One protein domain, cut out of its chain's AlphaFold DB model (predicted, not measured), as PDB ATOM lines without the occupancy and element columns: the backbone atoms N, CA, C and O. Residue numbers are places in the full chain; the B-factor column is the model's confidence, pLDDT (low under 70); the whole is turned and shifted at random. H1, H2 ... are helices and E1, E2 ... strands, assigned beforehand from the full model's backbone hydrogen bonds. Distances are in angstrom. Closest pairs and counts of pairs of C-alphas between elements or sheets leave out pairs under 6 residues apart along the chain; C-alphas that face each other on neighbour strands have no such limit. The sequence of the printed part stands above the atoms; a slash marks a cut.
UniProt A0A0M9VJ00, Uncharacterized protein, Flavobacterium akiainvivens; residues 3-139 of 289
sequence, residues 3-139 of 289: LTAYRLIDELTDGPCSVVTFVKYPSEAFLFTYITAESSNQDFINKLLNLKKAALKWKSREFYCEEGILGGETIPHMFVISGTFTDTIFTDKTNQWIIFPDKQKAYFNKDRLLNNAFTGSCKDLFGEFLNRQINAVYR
ATOM      1  N   LEU A   3       9.570  19.068  -4.098       91.25
ATOM      2  CA  LEU A   3       9.722  20.054  -5.157       91.25
ATOM      3  C   LEU A   3       8.653  21.127  -5.005       91.25
ATOM      4  O   LEU A   3       7.471  20.795  -5.010       91.25
ATOM      5  N   THR A   4       9.079  22.382  -5.003       90.81
ATOM      6  CA  THR A   4       8.226  23.551  -5.196       90.81
ATOM      7  C   THR A   4       8.621  24.209  -6.512       90.81
ATOM      8  O   THR A   4       9.779  24.557  -6.732       90.81
ATOM      9  N   ALA A   5       7.675  24.329  -7.425       89.31
ATOM     10  CA  ALA A   5       7.880  24.815  -8.772       89.31
ATOM     11  C   ALA A   5       7.130  26.132  -8.965       89.31
ATOM     12  O   ALA A   5       5.958  26.234  -8.621       89.31
ATOM     13  N   TYR A   6       7.814  27.114  -9.531       87.12
ATOM     14  CA  TYR A   6       7.340  28.467  -9.745       87.12
ATOM     15  C   TYR A   6       7.376  28.790 -11.231       87.12
ATOM     16  O   TYR A   6       8.345  28.452 -11.918       87.12
ATOM     17  N   ARG A   7       6.336  29.460 -11.722       84.88
ATOM     18  CA  ARG A   7       6.252  29.933 -13.104       84.88
ATOM     19  C   ARG A   7       5.736  31.360 -13.142       84.88
ATOM     20  O   ARG A   7       4.632  31.606 -12.682       84.88
ATOM     21  N   LEU A   8       6.511  32.259 -13.728       81.56
ATOM     22  CA  LEU A   8       6.088  33.608 -14.060       81.56
ATOM     23  C   LEU A   8       4.949  33.557 -15.088       81.56
ATOM     24  O   LEU A   8       4.996  32.766 -16.033       81.56
ATOM     25  N   ILE A   9       3.921  34.365 -14.860       75.69
ATOM     26  CA  ILE A   9       2.755  34.514 -15.737       75.69
ATOM     27  C   ILE A   9       2.824  35.862 -16.457       75.69
ATOM     28  O   ILE A   9       2.547  35.933 -17.652       75.69
ATOM     29  N   ASP A  10       3.208  36.904 -15.721       66.94
ATOM     30  CA  ASP A  10       3.358  38.255 -16.234       66.94
ATOM     31  C   ASP A  10       4.768  38.451 -16.820       66.94
ATOM     32  O   ASP A  10       5.740  38.678 -16.100       66.94
ATOM     33  N   GLU A  11       4.881  38.289 -18.141       60.12
ATOM     34  CA  GLU A  11       6.102  38.559 -18.915       60.12
ATOM     35  C   GLU A  11       6.121  40.000 -19.481       60.12
ATOM     36  O   GLU A  11       6.670  40.209 -20.568       60.12
ATOM     37  N   LEU A  12       5.495  40.993 -18.820       53.84
ATOM     38  CA  LEU A  12       5.601  42.396 -19.247       53.84
ATOM     39  C   LEU A  12       7.073  42.794 -19.469       53.84
ATOM     40  O   LEU A  12       7.986  42.373 -18.756       53.84
ATOM     41  N   THR A  13       7.311  43.584 -20.519       48.53
ATOM     42  CA  THR A  13       8.639  43.865 -21.098       48.53
ATOM     43  C   THR A  13       9.614  44.613 -20.180       48.53
ATOM     44  O   THR A  13      10.800  44.699 -20.496       48.53
ATOM     45  N   ASP A  14       9.118  45.156 -19.075       55.03
ATOM     46  CA  ASP A  14       9.829  45.888 -18.026       55.03
ATOM     47  C   ASP A  14       9.803  45.171 -16.660       55.03
ATOM     48  O   ASP A  14      10.341  45.690 -15.681       55.03
ATOM     49  N   GLY A  15       9.221  43.968 -16.592       61.97
ATOM     50  CA  GLY A  15       9.175  43.145 -15.386       61.97
ATOM     51  C   GLY A  15      10.559  42.654 -14.930       61.97
ATOM     52  O   GLY A  15      11.532  42.672 -15.692       61.97
ATOM     53  N   PRO A  16      10.689  42.193 -13.672       68.31
ATOM     54  CA  PRO A  16      11.950  41.685 -13.156       68.31
ATOM     55  C   PRO A  16      12.418  40.485 -13.975       68.31
ATOM     56  O   PRO A  16      11.630  39.659 -14.440       68.31
ATOM     57  N   CYS A  17      13.734  40.345 -14.111       81.50
ATOM     58  CA  CYS A  17      14.304  39.346 -15.008       81.50
ATOM     59  C   CYS A  17      14.027  37.896 -14.548       81.50
ATOM     60  O   CYS A  17      14.209  36.959 -15.318       81.50
ATOM     61  N   SER A  18      13.584  37.667 -13.306       86.19
ATOM     62  CA  SER A  18      13.365  36.330 -12.751       86.19
ATOM     63  C   SER A  18      12.127  36.261 -11.866       86.19
ATOM     64  O   SER A  18      11.875  37.153 -11.057       86.19
ATOM     65  N   VAL A  19      11.427  35.120 -11.913       83.56
ATOM     66  CA  VAL A  19      10.334  34.794 -10.975       83.56
ATOM     67  C   VAL A  19      10.764  34.887  -9.501       83.56
ATOM     68  O   VAL A  19       9.936  35.102  -8.620       83.56
ATOM     69  N   VAL A  20      12.069  34.775  -9.216       86.06
ATOM     70  CA  VAL A  20      12.647  34.914  -7.868       86.06
ATOM     71  C   VAL A  20      12.269  36.236  -7.204       86.06
ATOM     72  O   VAL A  20      12.032  36.243  -5.997       86.06
ATOM     73  N   THR A  21      12.220  37.338  -7.956       79.62
ATOM     74  CA  THR A  21      11.932  38.671  -7.408       79.62
ATOM     75  C   THR A  21      10.538  38.696  -6.788       79.62
ATOM     76  O   THR A  21      10.387  39.020  -5.612       79.62
ATOM     77  N   PHE A  22       9.536  38.188  -7.505       76.69
ATOM     78  CA  PHE A  22       8.163  38.113  -7.005       76.69
ATOM     79  C   PHE A  22       7.970  37.116  -5.860       76.69
ATOM     80  O   PHE A  22       7.146  37.334  -4.974       76.69
ATOM     81  N   VAL A  23       8.751  36.033  -5.836       79.50
ATOM     82  CA  VAL A  23       8.733  35.086  -4.708       79.50
ATOM     83  C   VAL A  23       9.306  35.726  -3.436       79.50
ATOM     84  O   VAL A  23       8.837  35.429  -2.339       79.50
ATOM     85  N   LYS A  24      10.308  36.607  -3.558       78.25
ATOM     86  CA  LYS A  24      10.922  37.310  -2.417       78.25
ATOM     87  C   LYS A  24      10.082  38.469  -1.892       78.25
ATOM     88  O   LYS A  24      10.145  38.739  -0.694       78.25
ATOM     89  N   TYR A  25       9.297  39.109  -2.756       69.88
ATOM     90  CA  TYR A  25       8.451  40.251  -2.409       69.88
ATOM     91  C   TYR A  25       6.973  39.960  -2.723       69.88
ATOM     92  O   TYR A  25       6.401  40.565  -3.627       69.88
ATOM     93  N   PRO A  26       6.307  39.047  -1.979       62.59
ATOM     94  CA  PRO A  26       4.923  38.660  -2.264       62.59
ATOM     95  C   PRO A  26       3.928  39.822  -2.170       62.59
ATOM     96  O   PRO A  26       2.870  39.761  -2.782       62.59
ATOM     97  N   SER A  27       4.256  40.870  -1.409       53.62
ATOM     98  CA  SER A  27       3.453  42.095  -1.297       53.62
ATOM     99  C   SER A  27       3.400  42.911  -2.590       53.62
ATOM    100  O   SER A  27       2.496  43.723  -2.748       53.62
ATOM    101  N   GLU A  28       4.358  42.705  -3.496       52.00
ATOM    102  CA  GLU A  28       4.420  43.343  -4.817       52.00
ATOM    103  C   GLU A  28       3.803  42.455  -5.909       52.00
ATOM    104  O   GLU A  28       3.656  42.884  -7.052       52.00
ATOM    105  N   ALA A  29       3.426  41.215  -5.575       51.38
ATOM    106  CA  ALA A  29       2.743  40.329  -6.501       51.38
ATOM    107  C   ALA A  29       1.277  40.761  -6.634       51.38
ATOM    108  O   ALA A  29       0.484  40.659  -5.693       51.38
ATOM    109  N   PHE A  30       0.909  41.232  -7.822       53.12
ATOM    110  CA  PHE A  30      -0.486  41.430  -8.184       53.12
ATOM    111  C   PHE A  30      -1.157  40.071  -8.445       53.12
ATOM    112  O   PHE A  30      -0.511  39.016  -8.514       53.12
ATOM    113  N   LEU A  31      -2.482  40.069  -8.609       55.91
ATOM    114  CA  LEU A  31      -3.171  38.897  -9.146       55.91
ATOM    115  C   LEU A  31      -2.473  38.471 -10.447       55.91
ATOM    116  O   LEU A  31      -2.207  39.309 -11.304       55.91
ATOM    117  N   PHE A  32      -2.199  37.171 -10.586       62.47
ATOM    118  CA  PHE A  32      -1.591  36.575 -11.782       62.47
ATOM    119  C   PHE A  32      -0.114  36.923 -12.043       62.47
ATOM    120  O   PHE A  32       0.319  36.855 -13.185       62.47
ATOM    121  N   THR A  33       0.704  37.228 -11.033       72.69
ATOM    122  CA  THR A  33       2.147  37.421 -11.275       72.69
ATOM    123  C   THR A  33       2.897  36.103 -11.515       72.69
ATOM    124  O   THR A  33       3.652  35.975 -12.478       72.69
ATOM    125  N   TYR A  34       2.690  35.089 -10.668       77.62
ATOM    126  CA  TYR A  34       3.314  33.771 -10.818       77.62
ATOM    127  C   TYR A  34       2.437  32.641 -10.263       77.62
ATOM    128  O   TYR A  34       1.525  32.858  -9.467       77.62
ATOM    129  N   ILE A  35       2.736  31.412 -10.677       77.69
ATOM    130  CA  ILE A  35       2.135  30.168 -10.188       77.69
ATOM    131  C   ILE A  35       3.121  29.475  -9.277       77.69
ATOM    132  O   ILE A  35       4.303  29.425  -9.609       77.69
ATOM    133  N   THR A  36       2.623  28.860  -8.207       81.00
ATOM    134  CA  THR A  36       3.388  27.898  -7.413       81.00
ATOM    135  C   THR A  36       2.696  26.545  -7.400       81.00
ATOM    136  O   THR A  36       1.492  26.462  -7.147       81.00
ATOM    137  N   ALA A  37       3.453  25.476  -7.633       83.44
ATOM    138  CA  ALA A  37       2.961  24.116  -7.516       83.44
ATOM    139  C   ALA A  37       3.958  23.191  -6.817       83.44
ATOM    140  O   ALA A  37       5.168  23.345  -6.953       83.44
ATOM    141  N   GLU A  38       3.455  22.197  -6.093       88.06
ATOM    142  CA  GLU A  38       4.271  21.260  -5.325       88.06
ATOM    143  C   GLU A  38       4.183  19.826  -5.831       88.06
ATOM    144  O   GLU A  38       3.150  19.372  -6.325       88.06
ATOM    145  N   SER A  39       5.274  19.083  -5.652       87.38
ATOM    146  CA  SER A  39       5.305  17.644  -5.879       87.38
ATOM    147  C   SER A  39       6.203  16.921  -4.885       87.38
ATOM    148  O   SER A  39       7.284  17.378  -4.517       87.38
ATOM    149  N   SER A  40       5.771  15.726  -4.496       89.81
ATOM    150  CA  SER A  40       6.560  14.768  -3.715       89.81
ATOM    151  C   SER A  40       6.993  13.544  -4.538       89.81
ATOM    152  O   SER A  40       7.574  12.604  -3.992       89.81
ATOM    153  N   ASN A  41       6.755  13.546  -5.855       88.81
ATOM    154  CA  ASN A  41       7.114  12.439  -6.739       88.81
ATOM    155  C   ASN A  41       8.645  12.326  -6.881       88.81
ATOM    156  O   ASN A  41       9.284  13.144  -7.547       88.81
ATOM    157  N   GLN A  42       9.239  11.299  -6.263       90.88
ATOM    158  CA  GLN A  42      10.698  11.139  -6.239       90.88
ATOM    159  C   GLN A  42      11.289  10.841  -7.621       90.88
ATOM    160  O   GLN A  42      12.384  11.316  -7.911       90.88
ATOM    161  N   ASP A  43      10.582  10.114  -8.490       90.19
ATOM    162  CA  ASP A  43      11.073   9.805  -9.838       90.19
ATOM    163  C   ASP A  43      11.195  11.075 -10.676       90.19
ATOM    164  O   ASP A  43      12.206  11.301 -11.347       90.19
ATOM    165  N   PHE A  44      10.193  11.950 -10.580       89.38
ATOM    166  CA  PHE A  44      10.214  13.251 -11.232       89.38
ATOM    167  C   PHE A  44      11.340  14.140 -10.684       89.38
ATOM    168  O   PHE A  44      12.140  14.661 -11.463       89.38
ATOM    169  N   ILE A  45      11.468  14.241  -9.357       92.38
ATOM    170  CA  ILE A  45      12.531  15.012  -8.692       92.38
ATOM    171  C   ILE A  45      13.922  14.524  -9.120       92.38
ATOM    172  O   ILE A  45      14.765  15.316  -9.543       92.38
ATOM    173  N   ASN A  46      14.160  13.212  -9.072       92.25
ATOM    174  CA  ASN A  46      15.435  12.612  -9.460       92.25
ATOM    175  C   ASN A  46      15.746  12.850 -10.939       92.25
ATOM    176  O   ASN A  46      16.890  13.141 -11.295       92.25
ATOM    177  N   LYS A  47      14.734  12.770 -11.811       92.50
ATOM    178  CA  LYS A  47      14.881  13.068 -13.239       92.50
ATOM    179  C   LYS A  47      15.325  14.515 -13.462       92.50
ATOM    180  O   LYS A  47      16.263  14.738 -14.224       92.50
ATOM    181  N   LEU A  48      14.720  15.477 -12.765       93.06
ATOM    182  CA  LEU A  48      15.099  16.890 -12.841       93.06
ATOM    183  C   LEU A  48      16.536  17.142 -12.347       93.06
ATOM    184  O   LEU A  48      17.324  17.782 -13.048       93.06
ATOM    185  N   LEU A  49      16.921  16.579 -11.196       94.12
ATOM    186  CA  LEU A  49      18.287  16.696 -10.662       94.12
ATOM    187  C   LEU A  49      19.334  16.105 -11.617       94.12
ATOM    188  O   LEU A  49      20.391  16.700 -11.849       94.12
ATOM    189  N   ASN A  50      19.043  14.943 -12.203       94.88
ATOM    190  CA  ASN A  50      19.932  14.301 -13.168       94.88
ATOM    191  C   ASN A  50      20.084  15.138 -14.444       94.88
ATOM    192  O   ASN A  50      21.195  15.260 -14.963       94.88
ATOM    193  N   LEU A  51      19.001  15.763 -14.916       94.94
ATOM    194  CA  LEU A  51      19.048  16.680 -16.053       94.94
ATOM    195  C   LEU A  51      19.903  17.914 -15.757       94.94
ATOM    196  O   LEU A  51      20.751  18.249 -16.581       94.94
ATOM    197  N   LYS A  52      19.767  18.540 -14.578       95.25
ATOM    198  CA  LYS A  52      20.621  19.675 -14.182       95.25
ATOM    199  C   LYS A  52      22.104  19.299 -14.171       95.25
ATOM    200  O   LYS A  52      22.931  20.039 -14.699       95.25
ATOM    201  N   LYS A  53      22.457  18.129 -13.626       95.06
ATOM    202  CA  LYS A  53      23.847  17.633 -13.630       95.06
ATOM    203  C   LYS A  53      24.363  17.374 -15.047       95.06
ATOM    204  O   LYS A  53      25.501  17.719 -15.360       95.06
ATOM    205  N   ALA A  54      23.536  16.776 -15.904       95.00
ATOM    206  CA  ALA A  54      23.887  16.513 -17.297       95.00
ATOM    207  C   ALA A  54      24.047  17.803 -18.121       95.00
ATOM    208  O   ALA A  54      24.874  17.831 -19.034       95.00
ATOM    209  N   ALA A  55      23.313  18.864 -17.765       96.06
ATOM    210  CA  ALA A  55      23.292  20.137 -18.482       96.06
ATOM    211  C   ALA A  55      24.667  20.775 -18.651       96.06
ATOM    212  O   ALA A  55      24.949  21.335 -19.703       96.06
ATOM    213  N   LEU A  56      25.561  20.604 -17.674       95.00
ATOM    214  CA  LEU A  56      26.925  21.142 -17.718       95.00
ATOM    215  C   LEU A  56      27.759  20.629 -18.905       95.00
ATOM    216  O   LEU A  56      28.790  21.217 -19.219       95.00
ATOM    217  N   LYS A  57      27.332  19.539 -19.556       94.94
ATOM    218  CA  LYS A  57      27.968  18.973 -20.757       94.94
ATOM    219  C   LYS A  57      27.292  19.403 -22.062       94.94
ATOM    220  O   LYS A  57      27.763  19.035 -23.135       94.94
ATOM    221  N   TRP A  58      26.160  20.101 -21.995       95.62
ATOM    222  CA  TRP A  58      25.426  20.553 -23.175       95.62
ATOM    223  C   TRP A  58      26.048  21.823 -23.764       95.62
ATOM    224  O   TRP A  58      26.882  22.480 -23.141       95.62
ATOM    225  N   LYS A  59      25.625  22.183 -24.981       95.94
ATOM    226  CA  LYS A  59      26.040  23.437 -25.619       95.94
ATOM    227  C   LYS A  59      25.559  24.615 -24.771       95.94
ATOM    228  O   LYS A  59      24.363  24.724 -24.515       95.94
ATOM    229  N   SER A  60      26.472  25.498 -24.380       96.88
ATOM    230  CA  SER A  60      26.156  26.677 -23.574       96.88
ATOM    231  C   SER A  60      26.219  27.978 -24.371       96.88
ATOM    232  O   SER A  60      26.885  28.047 -25.406       96.88
ATOM    233  N   ARG A  61      25.585  29.020 -23.836       95.75
ATOM    234  CA  ARG A  61      25.820  30.426 -24.180       95.75
ATOM    235  C   ARG A  61      25.846  31.276 -22.913       95.75
ATOM    236  O   ARG A  61      25.370  30.823 -21.870       95.75
ATOM    237  N   GLU A  62      26.388  32.479 -23.038       94.38
ATOM    238  CA  GLU A  62      26.231  33.507 -22.011       94.38
ATOM    239  C   GLU A  62      24.746  33.859 -21.866       94.38
ATOM    240  O   GLU A  62      23.993  33.834 -22.848       94.38
ATOM    241  N   PHE A  63      24.342  34.107 -20.628       90.12
ATOM    242  CA  PHE A  63      22.977  34.403 -20.237       90.12
ATOM    243  C   PHE A  63      22.966  35.601 -19.295       90.12
ATOM    244  O   PHE A  63      23.575  35.543 -18.225       90.12
ATOM    245  N   TYR A  64      22.239  36.649 -19.674       85.62
ATOM    246  CA  TYR A  64      22.198  37.905 -18.926       85.62
ATOM    247  C   TYR A  64      20.773  38.233 -18.483       85.62
ATOM    248  O   TYR A  64      19.931  38.626 -19.286       85.62
ATOM    249  N   CYS A  65      20.538  38.071 -17.183       83.00
ATOM    250  CA  CYS A  65      19.311  38.423 -16.473       83.00
ATOM    251  C   CYS A  65      19.722  39.335 -15.325       83.00
ATOM    252  O   CYS A  65      20.266  38.866 -14.324       83.00
ATOM    253  N   GLU A  66      19.480  40.630 -15.491       75.69
ATOM    254  CA  GLU A  66      19.630  41.628 -14.438       75.69
ATOM    255  C   GLU A  66      18.343  42.456 -14.366       75.69
ATOM    256  O   GLU A  66      17.681  42.692 -15.382       75.69
ATOM    257  N   GLU A  67      17.952  42.850 -13.156       68.88
ATOM    258  CA  GLU A  67      16.748  43.651 -12.930       68.88
ATOM    259  C   GLU A  67      16.881  45.034 -13.591       68.88
ATOM    260  O   GLU A  67      17.937  45.662 -13.537       68.88
ATOM    261  N   GLY A  68      15.806  45.511 -14.228       63.38
ATOM    262  CA  GLY A  68      15.757  46.840 -14.851       63.38
ATOM    263  C   GLY A  68      16.429  46.960 -16.225       63.38
ATOM    264  O   GLY A  68      16.461  48.056 -16.787       63.38
ATOM    265  N   ILE A  69      16.943  45.866 -16.802       63.66
ATOM    266  CA  ILE A  69      17.475  45.871 -18.172       63.66
ATOM    267  C   ILE A  69      16.350  45.609 -19.180       63.66
ATOM    268  O   ILE A  69      15.902  44.475 -19.356       63.66
ATOM    269  N   LEU A  70      15.948  46.654 -19.908       58.84
ATOM    270  CA  LEU A  70      15.042  46.533 -21.054       58.84
ATOM    271  C   LEU A  70      15.647  45.613 -22.125       58.84
ATOM    272  O   LEU A  70      16.739  45.867 -22.634       58.84
ATOM    273  N   GLY A  71      14.922  44.551 -22.479       62.53
ATOM    274  CA  GLY A  71      15.377  43.546 -23.446       62.53
ATOM    275  C   GLY A  71      16.385  42.529 -22.892       62.53
ATOM    276  O   GLY A  71      16.972  41.784 -23.679       62.53
ATOM    277  N   GLY A  72      16.589  42.492 -21.569       73.50
ATOM    278  CA  GLY A  72      17.340  41.434 -20.894       73.50
ATOM    279  C   GLY A  72      16.662  40.064 -21.012       73.50
ATOM    280  O   GLY A  72      15.483  39.952 -21.352       73.50
ATOM    281  N   GLU A  73      17.411  38.993 -20.750       85.12
ATOM    282  CA  GLU A  73      16.839  37.647 -20.755       85.12
ATOM    283  C   GLU A  73      16.069  37.363 -19.467       85.12
ATOM    284  O   GLU A  73      16.469  37.783 -18.380       85.12
ATOM    285  N   THR A  74      14.989  36.591 -19.581       86.31
ATOM    286  CA  THR A  74      14.121  36.245 -18.455       86.31
ATOM    287  C   THR A  74      14.278  34.794 -18.000       86.31
ATOM    288  O   THR A  74      14.509  33.875 -18.791       86.31
ATOM    289  N   ILE A  75      14.109  34.582 -16.695       90.56
ATOM    290  CA  ILE A  75      13.992  33.284 -16.029       90.56
ATOM    291  C   ILE A  75      12.541  33.121 -15.554       90.56
ATOM    292  O   ILE A  75      12.214  33.436 -14.403       90.56
ATOM    293  N   PRO A  76      11.644  32.631 -16.423       86.81
ATOM    294  CA  PRO A  76      10.239  32.488 -16.077       86.81
ATOM    295  C   PRO A  76       9.990  31.300 -15.149       86.81
ATOM    296  O   PRO A  76       9.013  31.313 -14.410       86.81
ATOM    297  N   HIS A  77      10.829  30.260 -15.161       90.19
ATOM    298  CA  HIS A  77      10.583  29.042 -14.386       90.19
ATOM    299  C   HIS A  77      11.680  28.785 -13.352       90.19
ATOM    300  O   HIS A  77      12.877  28.862 -13.649       90.19
ATOM    301  N   MET A  78      11.263  28.390 -12.151       92.56
ATOM    302  CA  MET A  78      12.142  28.001 -11.051       92.56
ATOM    303  C   MET A  78      11.613  26.739 -10.367       92.56
ATOM    304  O   MET A  78      10.475  26.696  -9.929       92.56
ATOM    305  N   PHE A  79      12.454  25.723 -10.208       92.81
ATOM    306  CA  PHE A  79      12.127  24.466  -9.533       92.81
ATOM    307  C   PHE A  79      13.039  24.305  -8.315       92.81
ATOM    308  O   PHE A  79      14.221  23.995  -8.471       92.81
ATOM    309  N   VAL A  80      12.511  24.529  -7.115       93.81
ATOM    310  CA  VAL A  80      13.222  24.407  -5.837       93.81
ATOM    311  C   VAL A  80      13.017  23.005  -5.278       93.81
ATOM    312  O   VAL A  80      11.901  22.607  -4.958       93.81
ATOM    313  N   ILE A  81      14.096  22.242  -5.159       94.56
ATOM    314  CA  ILE A  81      14.098  20.875  -4.646       94.56
ATOM    315  C   ILE A  81      14.717  20.888  -3.252       94.56
ATOM    316  O   ILE A  81      15.921  21.075  -3.103       94.56
ATOM    317  N   SER A  82      13.890  20.649  -2.241       90.75
ATOM    318  CA  SER A  82      14.267  20.630  -0.828       90.75
ATOM    319  C   SER A  82      14.429  19.193  -0.312       90.75
ATOM    320  O   SER A  82      13.654  18.281  -0.630       90.75
ATOM    321  N   GLY A  83      15.448  18.964   0.513       84.88
ATOM    322  CA  GLY A  83      15.782  17.663   1.093       84.88
ATOM    323  C   GLY A  83      16.922  17.800   2.099       84.88
ATOM    324  O   GLY A  83      16.953  18.755   2.861       84.88
ATOM    325  N   THR A  84      17.884  16.873   2.085       80.06
ATOM    326  CA  THR A  84      19.134  17.022   2.861       80.06
ATOM    327  C   THR A  84      19.951  18.238   2.408       80.06
ATOM    328  O   THR A  84      20.649  18.848   3.207       80.06
ATOM    329  N   PHE A  85      19.827  18.601   1.130       83.19
ATOM    330  CA  PHE A  85      20.341  19.832   0.543       83.19
ATOM    331  C   PHE A  85      19.237  20.446  -0.318       83.19
ATOM    332  O   PHE A  85      18.397  19.711  -0.846       83.19
ATOM    333  N   THR A  86      19.254  21.768  -0.463       90.00
ATOM    334  CA  THR A  86      18.356  22.482  -1.375       90.00
ATOM    335  C   THR A  86      19.074  22.730  -2.694       90.00
ATOM    336  O   THR A  86      20.191  23.246  -2.698       90.00
ATOM    337  N   ASP A  87      18.442  22.366  -3.806       94.00
ATOM    338  CA  ASP A  87      18.931  22.656  -5.152       94.00
ATOM    339  C   ASP A  87      17.836  23.339  -5.979       94.00
ATOM    340  O   ASP A  87      16.659  23.020  -5.833       94.00
ATOM    341  N   THR A  88      18.215  24.262  -6.861       95.00
ATOM    342  CA  THR A  88      17.267  25.039  -7.671       95.00
ATOM    343  C   THR A  88      17.586  24.908  -9.150       95.00
ATOM    344  O   THR A  88      18.727  25.111  -9.572       95.00
ATOM    345  N   ILE A  89      16.589  24.571  -9.962       95.25
ATOM    346  CA  ILE A  89      16.714  24.496 -11.420       95.25
ATOM    347  C   ILE A  89      15.975  25.689 -12.011       95.25
ATOM    348  O   ILE A  89      14.784  25.858 -11.769       95.25
ATOM    349  N   PHE A  90      16.678  26.494 -12.798       94.75
ATOM    350  CA  PHE A  90      16.102  27.610 -13.540       94.75
ATOM    351  C   PHE A  90      16.002  27.246 -15.011       94.75
ATOM    352  O   PHE A  90      16.899  26.586 -15.547       94.75
ATOM    353  N   THR A  91      14.918  27.651 -15.665       92.44
ATOM    354  CA  THR A  91      14.693  27.313 -17.073       92.44
ATOM    355  C   THR A  91      14.048  28.472 -17.811       92.44
ATOM    356  O   THR A  91      13.441  29.354 -17.206       92.44
ATOM    357  N   ASP A  92      14.178  28.459 -19.135       89.00
ATOM    358  CA  ASP A  92      13.460  29.384 -20.005       89.00
ATOM    359  C   ASP A  92      11.998  28.944 -20.212       89.00
ATOM    360  O   ASP A  92      11.611  27.830 -19.841       89.00
ATOM    361  N   LYS A  93      11.198  29.788 -20.878       82.75
ATOM    362  CA  LYS A  93       9.765  29.535 -21.129       82.75
ATOM    363  C   LYS A  93       9.481  28.284 -21.955       82.75
ATOM    364  O   LYS A  93       8.381  27.740 -21.898       82.75
ATOM    365  N   THR A  94      10.456  27.827 -22.741       84.44
ATOM    366  CA  THR A  94      10.314  26.631 -23.582       84.44
ATOM    367  C   THR A  94      10.810  25.355 -22.901       84.44
ATOM    368  O   THR A  94      10.660  24.262 -23.454       84.44
ATOM    369  N   ASN A  95      11.406  25.470 -21.708       87.56
ATOM    370  CA  ASN A  95      12.102  24.385 -21.017       87.56
ATOM    371  C   ASN A  95      13.157  23.688 -21.896       87.56
ATOM    372  O   ASN A  95      13.387  22.479 -21.779       87.56
ATOM    373  N   GLN A  96      13.777  24.426 -22.818       90.88
ATOM    374  CA  GLN A  96      14.875  23.929 -23.650       90.88
ATOM    375  C   GLN A  96      16.236  24.340 -23.101       90.88
ATOM    376  O   GLN A  96      17.248  23.732 -23.460       90.88
ATOM    377  N   TRP A  97      16.266  25.335 -22.221       93.50
ATOM    378  CA  TRP A  97      17.467  25.845 -21.590       93.50
ATOM    379  C   TRP A  97      17.421  25.594 -20.088       93.50
ATOM    380  O   TRP A  97      16.436  25.918 -19.429       93.50
ATOM    381  N   ILE A  98      18.506  25.041 -19.545       95.75
ATOM    382  CA  ILE A  98      18.766  25.055 -18.101       95.75
ATOM    383  C   ILE A  98      19.733  26.198 -17.815       95.75
ATOM    384  O   ILE A  98      20.813  26.270 -18.405       95.75
ATOM    385  N   ILE A  99      19.331  27.084 -16.915       95.62
ATOM    386  CA  ILE A  99      20.010  28.338 -16.610       95.62
ATOM    387  C   ILE A  99      20.747  28.188 -15.273       95.62
ATOM    388  O   ILE A  99      20.209  27.654 -14.302       95.62
ATOM    389  N   PHE A 100      21.993  28.651 -15.237       95.12
ATOM    390  CA  PHE A 100      22.840  28.763 -14.050       95.12
ATOM    391  C   PHE A 100      23.141  30.252 -13.839       95.12
ATOM    392  O   PHE A 100      24.125  30.752 -14.397       95.12
ATOM    393  N   PRO A 101      22.277  30.980 -13.105       91.12
ATOM    394  CA  PRO A 101      22.391  32.433 -12.962       91.12
ATOM    395  C   PRO A 101      23.699  32.866 -12.294       91.12
ATOM    396  O   PRO A 101      24.312  33.838 -12.713       91.12
ATOM    397  N   ASP A 102      24.179  32.083 -11.323       90.75
ATOM    398  CA  ASP A 102      25.457  32.269 -10.621       90.75
ATOM    399  C   ASP A 102      26.673  32.255 -11.558       90.75
ATOM    400  O   ASP A 102      27.716  32.827 -11.249       90.75
ATOM    401  N   LYS A 103      26.535  31.595 -12.710       93.50
ATOM    402  CA  LYS A 103      27.570  31.487 -13.741       93.50
ATOM    403  C   LYS A 103      27.270  32.327 -14.973       93.50
ATOM    404  O   LYS A 103      28.060  32.255 -15.907       93.50
ATOM    405  N   GLN A 104      26.129  33.022 -15.003       92.00
ATOM    406  CA  GLN A 104      25.613  33.728 -16.177       92.00
ATOM    407  C   GLN A 104      25.615  32.846 -17.438       92.00
ATOM    408  O   GLN A 104      26.001  33.264 -18.526       92.00
ATOM    409  N   LYS A 105      25.208  31.574 -17.300       95.88
ATOM    410  CA  LYS A 105      25.199  30.610 -18.414       95.88
ATOM    411  C   LYS A 105      23.876  29.894 -18.572       95.88
ATOM    412  O   LYS A 105      23.278  29.443 -17.599       95.88
ATOM    413  N   ALA A 106      23.485  29.686 -19.824       96.25
ATOM    414  CA  ALA A 106      22.361  28.840 -20.200       96.25
ATOM    415  C   ALA A 106      22.838  27.673 -21.070       96.25
ATOM    416  O   ALA A 106      23.641  27.850 -21.988       96.25
ATOM    417  N   TYR A 107      22.324  26.476 -20.796       97.12
ATOM    418  CA  TYR A 107      22.710  25.225 -21.446       97.12
ATOM    419  C   TYR A 107      21.537  24.656 -22.246       97.12
ATOM    420  O   TYR A 107      20.493  24.329 -21.681       97.12
ATOM    421  N   PHE A 108      21.714  24.534 -23.562       95.31
ATOM    422  CA  PHE A 108      20.671  24.139 -24.504       95.31
ATOM    423  C   PHE A 108      20.549  22.630 -24.652       95.31
ATOM    424  O   PHE A 108      21.520  21.940 -24.970       95.31
ATOM    425  N   ASN A 109      19.320  22.136 -24.567       90.50
ATOM    426  CA  ASN A 109      18.988  20.763 -24.886       90.50
ATOM    427  C   ASN A 109      18.196  20.663 -26.197       90.50
ATOM    428  O   ASN A 109      16.978  20.866 -26.226       90.50
ATOM    429  N   LYS A 110      18.877  20.264 -27.277       87.44
ATOM    430  CA  LYS A 110      18.250  20.044 -28.591       87.44
ATOM    431  C   LYS A 110      17.168  18.954 -28.576       87.44
ATOM    432  O   LYS A 110      16.200  19.055 -29.321       87.44
ATOM    433  N   ASP A 111      17.306  17.956 -27.702       89.75
ATOM    434  CA  ASP A 111      16.417  16.792 -27.613       89.75
ATOM    435  C   ASP A 111      15.219  17.051 -26.680       89.75
ATOM    436  O   ASP A 111      14.417  16.152 -26.417       89.75
ATOM    437  N   ARG A 112      15.086  18.284 -26.160       86.56
ATOM    438  CA  ARG A 112      13.979  18.719 -25.293       86.56
ATOM    439  C   ARG A 112      13.786  17.819 -24.065       86.56
ATOM    440  O   ARG A 112      12.663  17.649 -23.595       86.56
ATOM    441  N   LEU A 113      14.865  17.241 -23.521       88.94
ATOM    442  CA  LEU A 113      14.766  16.237 -22.447       88.94
ATOM    443  C   LEU A 113      14.061  16.756 -21.187       88.94
ATOM    444  O   LEU A 113      13.371  15.984 -20.529       88.94
ATOM    445  N   LEU A 114      14.218  18.045 -20.866       85.50
ATOM    446  CA  LEU A 114      13.533  18.690 -19.746       85.50
ATOM    447  C   LEU A 114      12.032  18.843 -20.015       85.50
ATOM    448  O   LEU A 114      11.228  18.381 -19.214       85.50
ATOM    449  N   ASN A 115      11.643  19.379 -21.173       84.12
ATOM    450  CA  ASN A 115      10.233  19.431 -21.565       84.12
ATOM    451  C   ASN A 115       9.586  18.030 -21.596       84.12
ATOM    452  O   ASN A 115       8.461  17.844 -21.146       84.12
ATOM    453  N   ASN A 116      10.328  17.019 -22.057       86.81
ATOM    454  CA  ASN A 116       9.905  15.614 -22.066       86.81
ATOM    455  C   ASN A 116       9.942  14.958 -20.671       86.81
ATOM    456  O   ASN A 116       9.474  13.829 -20.496       86.81
ATOM    457  N   ALA A 117      10.534  15.614 -19.670       86.38
ATOM    458  CA  ALA A 117      10.468  15.170 -18.285       86.38
ATOM    459  C   ALA A 117       9.116  15.486 -17.650       86.38
ATOM    460  O   ALA A 117       8.679  14.732 -16.780       86.38
ATOM    461  N   PHE A 118       8.442  16.538 -18.117       84.19
ATOM    462  CA  PHE A 118       7.100  16.879 -17.676       84.19
ATOM    463  C   PHE A 118       6.069  15.943 -18.310       84.19
ATOM    464  O   PHE A 118       6.018  15.751 -19.527       84.19
ATOM    465  N   THR A 119       5.221  15.356 -17.470       78.94
ATOM    466  CA  THR A 119       4.119  14.475 -17.880       78.94
ATOM    467  C   THR A 119       2.848  14.854 -17.126       78.94
ATOM    468  O   THR A 119       2.923  15.499 -16.078       78.94
ATOM    469  N   GLY A 120       1.680  14.493 -17.669       79.12
ATOM    470  CA  GLY A 120       0.385  14.802 -17.055       79.12
ATOM    471  C   GLY A 120       0.241  16.286 -16.698       79.12
ATOM    472  O   GLY A 120       0.646  17.152 -17.471       79.12
ATOM    473  N   SER A 121      -0.267  16.567 -15.498       76.56
ATOM    474  CA  SER A 121      -0.502  17.928 -15.002       76.56
ATOM    475  C   SER A 121       0.765  18.796 -14.910       76.56
ATOM    476  O   SER A 121       0.672  20.006 -15.102       76.56
ATOM    477  N   CYS A 122       1.965  18.216 -14.711       77.38
ATOM    478  CA  CYS A 122       3.222  18.984 -14.797       77.38
ATOM    479  C   CYS A 122       3.389  19.610 -16.184       77.38
ATOM    480  O   CYS A 122       3.856  20.736 -16.311       77.38
ATOM    481  N   LYS A 123       3.064  18.849 -17.237       80.06
ATOM    482  CA  LYS A 123       3.220  19.304 -18.621       80.06
ATOM    483  C   LYS A 123       2.198  20.384 -18.956       80.06
ATOM    484  O   LYS A 123       2.536  21.323 -19.667       80.06
ATOM    485  N   ASP A 124       0.992  20.268 -18.412       77.06
ATOM    486  CA  ASP A 124      -0.063  21.262 -18.596       77.06
ATOM    487  C   ASP A 124       0.340  22.602 -17.942       77.06
ATOM    488  O   ASP A 124       0.209  23.649 -18.573       77.06
ATOM    489  N   LEU A 125       0.935  22.564 -16.739       75.00
ATOM    490  CA  LEU A 125       1.329  23.763 -15.984       75.00
ATOM    491  C   LEU A 125       2.673  24.371 -16.387       75.00
ATOM    492  O   LEU A 125       2.848  25.574 -16.281       75.00
ATOM    493  N   PHE A 126       3.653  23.579 -16.809       75.62
ATOM    494  CA  PHE A 126       4.991  24.087 -17.147       75.62
ATOM    495  C   PHE A 126       5.275  24.054 -18.648       75.62
ATOM    496  O   PHE A 126       6.323  24.517 -19.075       75.62
ATOM    497  N   GLY A 127       4.348  23.550 -19.465       72.38
ATOM    498  CA  GLY A 127       4.470  23.510 -20.919       72.38
ATOM    499  C   GLY A 127       3.810  24.688 -21.642       72.38
ATOM    500  O   GLY A 127       3.370  25.675 -21.044       72.38
ATOM    501  N   GLU A 128       3.718  24.552 -22.965       66.62
ATOM    502  CA  GLU A 128       3.147  25.557 -23.875       66.62
ATOM    503  C   GLU A 128       1.642  25.789 -23.660       66.62
ATOM    504  O   GLU A 128       1.138  26.867 -23.967       66.62
ATOM    505  N   PHE A 129       0.917  24.807 -23.113       64.00
ATOM    506  CA  PHE A 129      -0.538  24.863 -22.949       64.00
ATOM    507  C   PHE A 129      -0.989  26.039 -22.075       64.00
ATOM    508  O   PHE A 129      -1.841  26.828 -22.485       64.00
ATOM    509  N   LEU A 130      -0.358  26.217 -20.917       71.56
ATOM    510  CA  LEU A 130      -0.679  27.320 -20.022       71.56
ATOM    511  C   LEU A 130      -0.359  28.697 -20.631       71.56
ATOM    512  O   LEU A 130      -1.101  29.636 -20.376       71.56
ATOM    513  N   ASN A 131       0.656  28.829 -21.500       68.75
ATOM    514  CA  ASN A 131       0.915  30.105 -22.193       68.75
ATOM    515  C   ASN A 131      -0.294  30.540 -23.025       68.75
ATOM    516  O   ASN A 131      -0.600  31.725 -23.102       68.75
ATOM    517  N   ARG A 132      -1.006  29.592 -23.646       68.06
ATOM    518  CA  ARG A 132      -2.223  29.900 -24.404       68.06
ATOM    519  C   ARG A 132      -3.340  30.406 -23.491       68.06
ATOM    520  O   ARG A 132      -4.013  31.363 -23.853       68.06
ATOM    521  N   GLN A 133      -3.525  29.780 -22.331       70.38
ATOM    522  CA  GLN A 133      -4.550  30.188 -21.367       70.38
ATOM    523  C   GLN A 133      -4.230  31.547 -20.738       70.38
ATOM    524  O   GLN A 133      -5.103  32.403 -20.690       70.38
ATOM    525  N   ILE A 134      -2.971  31.778 -20.356       71.44
ATOM    526  CA  ILE A 134      -2.468  33.077 -19.888       71.44
ATOM    527  C   ILE A 134      -2.717  34.154 -20.948       71.44
ATOM    528  O   ILE A 134      -3.334  35.171 -20.657       71.44
ATOM    529  N   ASN A 135      -2.321  33.909 -22.200       69.62
ATOM    530  CA  ASN A 135      -2.539  34.869 -23.281       69.62
ATOM    531  C   ASN A 135      -4.019  35.201 -23.477       69.62
ATOM    532  O   ASN A 135      -4.336  36.355 -23.732       69.62
ATOM    533  N   ALA A 136      -4.923  34.232 -23.324       68.81
ATOM    534  CA  ALA A 136      -6.353  34.507 -23.394       68.81
ATOM    535  C   ALA A 136      -6.804  35.483 -22.288       68.81
ATOM    536  O   ALA A 136      -7.664  36.326 -22.525       68.81
ATOM    537  N   VAL A 137      -6.209  35.437 -21.092       69.81
ATOM    538  CA  VAL A 137      -6.536  36.381 -20.007       69.81
ATOM    539  C   VAL A 137      -6.191  37.820 -20.384       69.81
ATOM    540  O   VAL A 137      -7.040  38.696 -20.209       69.81
ATOM    541  N   TYR A 138      -4.979  38.040 -20.899       67.75
ATOM    542  CA  TYR A 138      -4.396  39.373 -21.088       67.75
ATOM    543  C   TYR A 138      -4.636  39.997 -22.460       67.75
ATOM    544  O   TYR A 138      -4.401  41.189 -22.638       67.75
ATOM    545  N   ARG A 139      -5.050  39.209 -23.450       68.00
ATOM    546  CA  ARG A 139      -5.214  39.698 -24.815       68.00
ATOM    547  C   ARG A 139      -6.674  39.938 -25.153       68.00
ATOM    548  O   ARG A 139      -7.494  39.017 -25.142       68.00
TER     549      ARG A 139
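What this domain is: This is residues 3 to 139 of the 289 residues of an uncharacterized protein of Flavobacterium akiainvivens (UniProt A0A0M9VJ00). One strongly twisted sheet of seven strands makes the body, and the long helix H2 crosses over one face of it, above E4 and E5. The short helix H1 stands up from E1, H3 only grazes the sheet near E2 and E1, and H4 follows H3 away from the sheet; residues 63 to 76 are a long stretch with no named element, leading from the edge strand E3 back to E4. The printed part has 137 residues with four named helices and seven named strands, in the order E1 H1 E2 H2 E3 E4 E5 E6 E7 H3 H4, and is of mixed class. The antiparallel sheet has the order E2 - E1 - E4 - E5 - E6 - E7 - E3. The whole is compact and rounded, with a radius of gyration of the C-alphas of 14.5 A and spans of 35 by 32 by 30 A.

How they stand to each other: E1, residues 3 to 8, is an inner strand of the sheet. H1, residues 19 to 24, is on the sheet over E1 at a height of 8.7 A and stands up from it, its line rising 49 degrees; the closest C-alphas of H1 and E1 are those of Val 19 and Leu 8, 5.4 A apart. E2, residues 34 to 39, is an edge strand antiparallel to E1, with N 5 and O 37 2.7 A apart. H2, residues 42 to 55, is on the sheet at a height of 8.2 A, and the two make two layers, a helix on one face of a sheet. E3, residues 59 to 62, is the other edge strand. E4, residues 77 to 82, is antiparallel to E1, with N 6 and O 78 2.7 A apart. E5, residues 87 to 91, forms a hairpin with E4, with N 79 and O 89 2.8 A apart. H2 lies over E5 and, only just, over E4, on which 3 of its C-alphas fall; it runs across the strands, at 66 degrees to E5 on the local plane, and the closest C-alphas of H2 and E5 are those of Lys 52 and Ile 89, 6.8 A apart. E6, residues 97 to 100, forms a hairpin with E5, with N 99 and O 90 2.8 A apart. E7, residues 105 to 108, forms a hairpin with E6, with N 100 and O 105 2.8 A apart. E4, E5, E6 and E7 are a meander, each strand the antiparallel neighbour of the one before. E7 is also antiparallel to E3, with N 108 and O 59 2.8 A apart. H3, residues 120 to 126, only grazes the sheet, with its residues 122 to 126; its closest C-alpha pair with E1 is Phe 126 and Arg 7, 7.2 A. H4, residues 128 to 138, is not on the sheet; it is close to H3 but not clearly touching, the same way at a steep tilt of 52 degrees, with the closest C-alphas those of Leu 130 and Asp 124, 6.3 A apart. In H1, H2, H3 and H4 every O i to N i+4 pair is within hydrogen-bond range.

Where its parts are: E1 begins with C-alpha 3 at (9.722, 20.054, -5.157) and is 16.6 A long from first to last C-alpha. H1 is 8.9 A long and E2 17.0 A. H2 measures 19.7 A, from C-alpha 42 at (10.698, 11.139, -6.239) to C-alpha 55. E3 measures 10.7 A, E4 16.4 A, E5 13.5 A, E6 9.7 A and E7 10.0 A. H3 is 10.4 A long, and H4 is 16.0 A long, ending with C-alpha 138 at (-4.396, 39.373, -21.088).

The domain as a whole: The C-alphas of Thr 84 and Arg 139 are the two farthest apart, at 43.3 A. The printed part has no cut. The links E3 to E4 and E7 to H3 are long. The mean pLDDT of the printed part is 82.0; residues 10 to 16, 25 to 32, 67 to 71, 128 to 129, 131 to 132 and 135 to 139 are under 70.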